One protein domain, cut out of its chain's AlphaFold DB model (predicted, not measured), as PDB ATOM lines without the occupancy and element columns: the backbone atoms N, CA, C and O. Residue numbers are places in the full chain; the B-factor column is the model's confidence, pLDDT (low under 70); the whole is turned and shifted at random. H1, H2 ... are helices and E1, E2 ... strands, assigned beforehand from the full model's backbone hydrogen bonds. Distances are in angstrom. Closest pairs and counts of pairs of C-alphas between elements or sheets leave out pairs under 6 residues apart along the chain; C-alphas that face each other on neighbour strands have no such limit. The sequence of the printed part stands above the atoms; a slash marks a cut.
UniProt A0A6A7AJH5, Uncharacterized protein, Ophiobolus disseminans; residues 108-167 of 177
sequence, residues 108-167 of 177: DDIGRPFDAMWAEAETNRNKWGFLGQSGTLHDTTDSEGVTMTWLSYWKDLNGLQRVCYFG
ATOM      1  N   ASP A 108     -20.557 -50.981  15.991       70.19
ATOM      2  CA  ASP A 108     -21.794 -51.092  15.208       70.19
ATOM      3  C   ASP A 108     -22.970 -51.638  16.035       70.19
ATOM      4  O   ASP A 108     -24.100 -51.151  15.946       70.19
ATOM      5  N   ASP A 109     -22.692 -52.637  16.876       72.56
ATOM      6  CA  ASP A 109     -23.685 -53.260  17.752       72.56
ATOM      7  C   ASP A 109     -24.105 -52.320  18.890       72.56
ATOM      8  O   ASP A 109     -25.244 -52.378  19.354       72.56
ATOM      9  N   ILE A 110     -23.204 -51.429  19.314       69.75
ATOM     10  CA  ILE A 110     -23.458 -50.396  20.322       69.75
ATOM     11  C   ILE A 110     -24.157 -49.178  19.697       69.75
ATOM     12  O   ILE A 110     -25.096 -48.642  20.285       69.75
ATOM     13  N   GLY A 111     -23.742 -48.762  18.501       75.44
ATOM     14  CA  GLY A 111     -24.225 -47.570  17.805       75.44
ATOM     15  C   GLY A 111     -25.689 -47.670  17.392       75.44
ATOM     16  O   GLY A 111     -26.449 -46.736  17.630       75.44
ATOM     17  N   ARG A 112     -26.132 -48.825  16.873       79.88
ATOM     18  CA  ARG A 112     -27.534 -49.023  16.446       79.88
ATOM     19  C   ARG A 112     -28.560 -48.742  17.562       79.88
ATOM     20  O   ARG A 112     -29.520 -48.018  17.298       79.88
ATOM     21  N   PRO A 113     -28.405 -49.267  18.796       78.31
ATOM     22  CA  PRO A 113     -29.256 -48.889  19.922       78.31
ATOM     23  C   PRO A 113     -29.240 -47.394  20.249       78.31
ATOM     24  O   PRO A 113     -30.300 -46.837  20.533       78.31
ATOM     25  N   PHE A 114     -28.072 -46.742  20.209       79.62
ATOM     26  CA  PHE A 114     -27.975 -45.304  20.462       79.62
ATOM     27  C   PHE A 114     -28.692 -44.499  19.380       79.62
ATOM     28  O   PHE A 114     -29.477 -43.616  19.713       79.62
ATOM     29  N   ASP A 115     -28.519 -44.840  18.107       84.31
ATOM     30  CA  ASP A 115     -29.221 -44.183  17.002       84.31
ATOM     31  C   ASP A 115     -30.740 -44.339  17.121       84.31
ATOM     32  O   ASP A 115     -31.481 -43.372  16.944       84.31
ATOM     33  N   ALA A 116     -31.217 -45.534  17.488       84.44
ATOM     34  CA  ALA A 116     -32.634 -45.774  17.746       84.44
ATOM     35  C   ALA A 116     -33.147 -44.959  18.947       84.44
ATOM     36  O   ALA A 116     -34.227 -44.371  18.881       84.44
ATOM     37  N   MET A 117     -32.360 -44.881  20.025       85.56
ATOM     38  CA  MET A 117     -32.667 -44.066  21.201       85.56
ATOM     39  C   MET A 117     -32.760 -42.581  20.835       85.56
ATOM     40  O   MET A 117     -33.712 -41.912  21.235       85.56
ATOM     41  N   TRP A 118     -31.815 -42.067  20.047       88.00
ATOM     42  CA  TRP A 118     -31.819 -40.679  19.597       88.00
ATOM     43  C   TRP A 118     -32.983 -40.390  18.655       88.00
ATOM     44  O   TRP A 118     -33.640 -39.368  18.819       88.00
ATOM     45  N   ALA A 119     -33.299 -41.293  17.726       89.62
ATOM     46  CA  ALA A 119     -34.448 -41.151  16.835       89.62
ATOM     47  C   ALA A 119     -35.780 -41.109  17.605       89.62
ATOM     48  O   ALA A 119     -36.662 -40.302  17.294       89.62
ATOM     49  N   GLU A 120     -35.921 -41.933  18.642       89.75
ATOM     50  CA  GLU A 120     -37.084 -41.929  19.531       89.75
ATOM     51  C   GLU A 120     -37.147 -40.650  20.381       89.75
ATOM     52  O   GLU A 120     -38.206 -40.024  20.485       89.75
ATOM     53  N   ALA A 121     -36.016 -40.215  20.948       90.19
ATOM     54  CA  ALA A 121     -35.917 -38.966  21.705       90.19
ATOM     55  C   ALA A 121     -36.270 -37.744  20.841       90.19
ATOM     56  O   ALA A 121     -36.983 -36.846  21.288       90.19
ATOM     57  N   GLU A 122     -35.822 -37.747  19.587       91.56
ATOM     58  CA  GLU A 122     -36.072 -36.725  18.574       91.56
ATOM     59  C   GLU A 122     -37.548 -36.687  18.146       91.56
ATOM     60  O   GLU A 122     -38.156 -35.618  18.066       91.56
ATOM     61  N   THR A 123     -38.159 -37.855  17.933       93.94
ATOM     62  CA  THR A 123     -39.578 -37.969  17.556       93.94
ATOM     63  C   THR A 123     -40.491 -37.524  18.697       93.94
ATOM     64  O   THR A 123     -41.501 -36.854  18.484       93.94
ATOM     65  N   ASN A 124     -40.111 -37.848  19.934       94.06
ATOM     66  CA  ASN A 124     -40.909 -37.615  21.132       94.06
ATOM     67  C   ASN A 124     -40.297 -36.536  22.049       94.06
ATOM     68  O   ASN A 124     -40.429 -36.606  23.275       94.06
ATOM     69  N   ARG A 125     -39.680 -35.497  21.463       91.69
ATOM     70  CA  ARG A 125     -38.968 -34.407  22.173       91.69
ATOM     71  C   ARG A 125     -39.713 -33.864  23.391       91.69
ATOM     72  O   ARG A 125     -39.143 -33.767  24.473       91.69
ATOM     73  N   ASN A 126     -41.003 -33.557  23.239       92.06
ATOM     74  CA  ASN A 126     -41.816 -32.979  24.317       92.06
ATOM     75  C   ASN A 126     -42.093 -33.966  25.461       92.06
ATOM     76  O   ASN A 126     -42.164 -33.557  26.615       92.06
ATOM     77  N   LYS A 127     -42.248 -35.258  25.148       92.25
ATOM     78  CA  LYS A 127     -42.507 -36.315  26.136       92.25
ATOM     79  C   LYS A 127     -41.273 -36.571  26.994       92.25
ATOM     80  O   LYS A 127     -41.384 -36.782  28.200       92.25
ATOM     81  N   TRP A 128     -40.109 -36.558  26.354       90.50
ATOM     82  CA  TRP A 128     -38.843 -36.909  26.982       90.50
ATOM     83  C   TRP A 128     -38.041 -35.704  27.476       90.50
ATOM     84  O   TRP A 128     -37.038 -35.879  28.155       90.50
ATOM     85  N   GLY A 129     -38.461 -34.481  27.151       89.75
ATOM     86  CA  GLY A 129     -37.702 -33.274  27.466       89.75
ATOM     87  C   GLY A 129     -36.391 -33.175  26.681       89.75
ATOM     88  O   GLY A 129     -35.461 -32.534  27.155       89.75
ATOM     89  N   PHE A 130     -36.287 -33.807  25.508       91.94
ATOM     90  CA  PHE A 130     -35.077 -33.769  24.687       91.94
ATOM     91  C   PHE A 130     -34.973 -32.432  23.942       91.94
ATOM     92  O   PHE A 130     -35.862 -32.057  23.174       91.94
ATOM     93  N   LEU A 131     -33.884 -31.697  24.172       90.50
ATOM     94  CA  LEU A 131     -33.628 -30.397  23.544       90.50
ATOM     95  C   LEU A 131     -32.784 -30.548  22.273       90.50
ATOM     96  O   LEU A 131     -32.957 -29.792  21.314       90.50
ATOM     97  N   GLY A 132     -31.924 -31.564  22.231       88.06
ATOM     98  CA  GLY A 132     -31.108 -31.913  21.075       88.06
ATOM     99  C   GLY A 132     -29.773 -32.518  21.487       88.06
ATOM    100  O   GLY A 132     -29.504 -32.721  22.671       88.06
ATOM    101  N   GLN A 133     -28.914 -32.762  20.503       88.81
ATOM    102  CA  GLN A 133     -27.562 -33.264  20.720       88.81
ATOM    103  C   GLN A 133     -26.539 -32.526  19.859       88.81
ATOM    104  O   GLN A 133     -26.881 -31.950  18.822       88.81
ATOM    105  N   SER A 134     -25.280 -32.538  20.287       85.31
ATOM    106  CA  SER A 134     -24.157 -32.131  19.451       85.31
ATOM    107  C   SER A 134     -23.933 -33.134  18.319       85.31
ATOM    108  O   SER A 134     -24.348 -34.291  18.394       85.31
ATOM    109  N   GLY A 135     -23.203 -32.712  17.285       81.19
ATOM    110  CA  GLY A 135     -22.544 -33.678  16.408       81.19
ATOM    111  C   GLY A 135     -21.534 -34.528  17.189       81.19
ATOM    112  O   GLY A 135     -21.156 -34.171  18.310       81.19
ATOM    113  N   THR A 136     -21.093 -35.634  16.591       79.31
ATOM    114  CA  THR A 136     -20.074 -36.507  17.183       79.31
ATOM    115  C   THR A 136     -18.762 -35.744  17.351       79.31
ATOM    116  O   THR A 136     -18.116 -35.371  16.367       79.31
ATOM    117  N   LEU A 137     -18.368 -35.509  18.600       78.31
ATOM    118  CA  LEU A 137     -17.066 -34.948  18.933       78.31
ATOM    119  C   LEU A 137     -16.057 -36.090  18.956       78.31
ATOM    120  O   LEU A 137     -16.320 -37.127  19.558       78.31
ATOM    121  N   HIS A 138     -14.932 -35.898  18.276       74.56
ATOM    122  CA  HIS A 138     -13.844 -36.866  18.247       74.56
ATOM    123  C   HIS A 138     -12.637 -36.237  18.915       74.56
ATOM    124  O   HIS A 138     -12.196 -35.163  18.501       74.56
ATOM    125  N   ASP A 139     -12.112 -36.923  19.918       75.38
ATOM    126  CA  ASP A 139     -10.796 -36.649  20.453       75.38
ATOM    127  C   ASP A 139      -9.830 -37.738  19.989       75.38
ATOM    128  O   ASP A 139     -10.100 -38.933  20.112       75.38
ATOM    129  N   THR A 140      -8.726 -37.308  19.393       73.25
ATOM    130  CA  THR A 140      -7.660 -38.169  18.872       73.25
ATOM    131  C   THR A 140      -6.312 -37.812  19.491       73.25
ATOM    132  O   THR A 140      -5.283 -38.180  18.927       73.25
ATOM    133  N   THR A 141      -6.275 -37.001  20.556       71.94
ATOM    134  CA  THR A 141      -4.999 -36.542  21.125       71.94
ATOM    135  C   THR A 141      -4.260 -37.631  21.889       71.94
ATOM    136  O   THR A 141      -3.039 -37.544  22.012       71.94
ATOM    137  N   ASP A 142      -4.966 -38.661  22.352       66.06
ATOM    138  CA  ASP A 142      -4.359 -39.770  23.080       66.06
ATOM    139  C   ASP A 142      -3.833 -40.861  22.144       66.06
ATOM    140  O   ASP A 142      -4.459 -41.257  21.161       66.06
ATOM    141  N   SER A 143      -2.666 -41.407  22.493       66.94
ATOM    142  CA  SER A 143      -2.060 -42.546  21.794       66.94
ATOM    143  C   SER A 143      -2.827 -43.857  21.984       66.94
ATOM    144  O   SER A 143      -2.512 -44.848  21.328       66.94
ATOM    145  N   GLU A 144      -3.799 -43.881  22.898       64.69
ATOM    146  CA  GLU A 144      -4.550 -45.079  23.286       64.69
ATOM    147  C   GLU A 144      -5.844 -45.278  22.487       64.69
ATOM    148  O   GLU A 144      -6.474 -46.330  22.588       64.69
ATOM    149  N   GLY A 145      -6.230 -44.316  21.645       62.75
ATOM    150  CA  GLY A 145      -7.368 -44.483  20.753       62.75
ATOM    151  C   GLY A 145      -8.073 -43.184  20.403       62.75
ATOM    152  O   GLY A 145      -7.596 -42.084  20.656       62.75
ATOM    153  N   VAL A 146      -9.240 -43.339  19.786       64.38
ATOM    154  CA  VAL A 146     -10.136 -42.228  19.471       64.38
ATOM    155  C   VAL A 146     -11.277 -42.265  20.472       64.38
ATOM    156  O   VAL A 146     -11.955 -43.283  20.585       64.38
ATOM    157  N   THR A 147     -11.513 -41.164  21.170       70.12
ATOM    158  CA  THR A 147     -12.664 -41.007  22.058       70.12
ATOM    159  C   THR A 147     -13.776 -40.304  21.297       70.12
ATOM    160  O   THR A 147     -13.589 -39.191  20.809       70.12
ATOM    161  N   MET A 148     -14.946 -40.937  21.194       70.06
ATOM    162  CA  MET A 148     -16.150 -40.262  20.716       70.06
ATOM    163  C   MET A 148     -16.958 -39.744  21.895       70.06
ATOM    164  O   MET A 148     -17.119 -40.417  22.911       70.06
ATOM    165  N   THR A 149     -17.478 -38.531  21.769       75.56
ATOM    166  CA  THR A 149     -18.348 -37.927  22.775       75.56
ATOM    167  C   THR A 149     -19.559 -37.303  22.103       75.56
ATOM    168  O   THR A 149     -19.444 -36.568  21.118       75.56
ATOM    169  N   TRP A 150     -20.730 -37.568  22.675       78.94
ATOM    170  CA  TRP A 150     -21.977 -36.902  22.322       78.94
ATOM    171  C   TRP A 150     -22.458 -36.096  23.516       78.94
ATOM    172  O   TRP A 150     -22.594 -36.619  24.621       78.94
ATOM    173  N   LEU A 151     -22.731 -34.816  23.292       83.75
ATOM    174  CA  LEU A 151     -23.368 -33.965  24.284       83.75
ATOM    175  C   LEU A 151     -24.856 -33.934  23.974       83.75
ATOM    176  O   LEU A 151     -25.253 -33.448  22.917       83.75
ATOM    177  N   SER A 152     -25.672 -34.451  24.885       87.12
ATOM    178  CA  SER A 152     -27.127 -34.388  24.774       87.12
ATOM    179  C   SER A 152     -27.689 -33.408  25.796       87.12
ATOM    180  O   SER A 152     -27.221 -33.323  26.930       87.12
ATOM    181  N   TYR A 153     -28.681 -32.636  25.371       88.19
ATOM    182  CA  TYR A 153     -29.307 -31.599  26.172       88.19
ATOM    183  C   TYR A 153     -30.732 -32.020  26.500       88.19
ATOM    184  O   TYR A 153     -31.523 -32.344  25.608       88.19
ATOM    185  N   TRP A 154     -31.063 -31.974  27.785       89.25
ATOM    186  CA  TRP A 154     -32.351 -32.398  28.316       89.25
ATOM    187  C   TRP A 154     -32.911 -31.314  29.223       89.25
ATOM    188  O   TRP A 154     -32.163 -30.603  29.890       89.25
ATOM    189  N   LYS A 155     -34.235 -31.188  29.238       86.50
ATOM    190  CA  LYS A 155     -34.953 -30.279  30.126       86.50
ATOM    191  C   LYS A 155     -34.965 -30.802  31.562       86.50
ATOM    192  O   LYS A 155     -34.772 -30.022  32.482       86.50
ATOM    193  N   ASP A 156     -35.162 -32.114  31.721       84.81
ATOM    194  CA  ASP A 156     -35.328 -32.780  33.011       84.81
ATOM    195  C   ASP A 156     -34.564 -34.119  33.026       84.81
ATOM    196  O   ASP A 156     -34.668 -34.907  32.080       84.81
ATOM    197  N   LEU A 157     -33.861 -34.427  34.123       84.19
ATOM    198  CA  LEU A 157     -33.154 -35.708  34.326       84.19
ATOM    199  C   LEU A 157     -34.098 -36.916  34.265       84.19
ATOM    200  O   LEU A 157     -33.775 -37.943  33.669       84.19
ATOM    201  N   ASN A 158     -35.315 -36.757  34.785       82.75
ATOM    202  CA  ASN A 158     -36.371 -37.768  34.706       82.75
ATOM    203  C   ASN A 158     -36.754 -38.120  33.258       82.75
ATOM    204  O   ASN A 158     -37.265 -39.206  32.986       82.75
ATOM    205  N   GLY A 159     -36.579 -37.191  32.317       83.25
ATOM    206  CA  GLY A 159     -36.809 -37.422  30.893       83.25
ATOM    207  C   GLY A 159     -35.748 -38.337  30.289       83.25
ATOM    208  O   GLY A 159     -36.092 -39.376  29.722       83.25
ATOM    209  N   LEU A 160     -34.475 -37.994  30.516       83.69
ATOM    210  CA  LEU A 160     -33.315 -38.794  30.116       83.69
ATOM    211  C   LEU A 160     -33.410 -40.220  30.672       83.69
ATOM    212  O   LEU A 160     -33.361 -41.187  29.916       83.69
ATOM    213  N   GLN A 161     -33.636 -40.352  31.980       82.88
ATOM    214  CA  GLN A 161     -33.697 -41.653  32.638       82.88
ATOM    215  C   GLN A 161     -34.794 -42.548  32.037       82.88
ATOM    216  O   GLN A 161     -34.565 -43.728  31.773       82.88
ATOM    217  N   ARG A 162     -35.982 -41.995  31.754       83.00
ATOM    218  CA  ARG A 162     -37.080 -42.765  31.147       83.00
ATOM    219  C   ARG A 162     -36.789 -43.191  29.706       83.00
ATOM    220  O   ARG A 162     -37.180 -44.296  29.338       83.00
ATOM    221  N   VAL A 163     -36.101 -42.366  28.911       83.94
ATOM    222  CA  VAL A 163     -35.680 -42.737  27.546       83.94
ATOM    223  C   VAL A 163     -34.682 -43.883  27.573       83.94
ATOM    224  O   VAL A 163     -34.838 -44.847  26.825       83.94
ATOM    225  N   CYS A 164     -33.703 -43.828  28.475       77.25
ATOM    226  CA  CYS A 164     -32.699 -44.879  28.597       77.25
ATOM    227  C   CYS A 164     -33.311 -46.242  28.968       77.25
ATOM    228  O   CYS A 164     -32.795 -47.280  28.556       77.25
ATOM    229  N   TYR A 165     -34.442 -46.256  29.681       74.50
ATOM    230  CA  TYR A 165     -35.179 -47.486  29.994       74.50
ATOM    231  C   TYR A 165     -36.180 -47.930  28.918       74.50
ATOM    232  O   TYR A 165     -36.613 -49.079  28.936       74.50
ATOM    233  N   PHE A 166     -36.556 -47.058  27.978       69.94
ATOM    234  CA  PHE A 166     -37.569 -47.366  26.964       69.94
ATOM    235  C   PHE A 166     -37.067 -48.353  25.893       69.94
ATOM    236  O   PHE A 166     -37.862 -49.086  25.310       69.94
ATOM    237  N   GLY A 167     -35.754 -48.399  25.641       59.72
ATOM    238  CA  GLY A 167     -35.191 -49.063  24.461       59.72
ATOM    239  C   GLY A 167     -34.645 -50.486  24.624       59.72
ATOM    240  O   GLY A 167     -34.297 -51.076  23.607       59.72
TER     241      GLY A 167
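Overview. This is residues 108 to 167 of the 177 residues of an uncharacterized protein of Ophiobolus disseminans (UniProt A0A6A7AJH5). A long, narrow two-stranded ribbon, E1 and E2 along one side and E3 running on into E4 along the other, makes the longest axis; the last part of H1, short H2 and H3 gather at its E1 and E4 end, while the E2 and E3 hairpin reaches away from them. The printed part has 60 residues, in the order H1, H2, E1, E2, E3, E4, H3, with two antiparallel sheets, E1 - E4 and E2 - E3. The class is mixed, helices and strands; the whole is loose, with a radius of gyration of the C-alphas of 13.2 A, and elongated, spanning 41 by 23 by 16 A.

Arrangement. H1, residues 108 to 123, and H3, residues 157 to 166, only just touch, with 3 pairs of C-alphas within 8 A, the closest Ala 121 and Val 163 at 7.0 A; H1 does so with residues 117 to 121 alone. They run opposite ways at a steep tilt of 57 degrees. H2, residues 125 to 128, touches H3, closest at the C-alphas of Trp 128 and Gly 159, 4.4 A. E1, residues 130 to 133, is antiparallel to E4, residues 152 to 154, at 165 degrees, with N 131 and O 153 within hydrogen-bond range at 2.8 A. E2, residues 137 to 139, and E3, residues 147 to 149, form an antiparallel hairpin at 157 degrees, with N 139 and O 147 at 2.8 A; both are apart from H1, H2 and H3. Every O i to N i+4 pair is within hydrogen-bond range in H3, and 10 of 12 in H1; H2 is too short for one.

Along the chain. H1 begins at C-alpha 108 (-21.794, -51.092, 15.208) and is 22.2 A long. E1 measures 8.5 A. H3, 14.5 A, ends at C-alpha 166 (-37.569, -47.366, 26.964).

Size, cuts and confidence. The C-alphas farthest apart, Lys 127 and Ser 143, are 41.2 A apart. The printed part has no cut, and no link is long. Residue 110, residues 142 to 146 and residues 166 to 167 have pLDDT under 70.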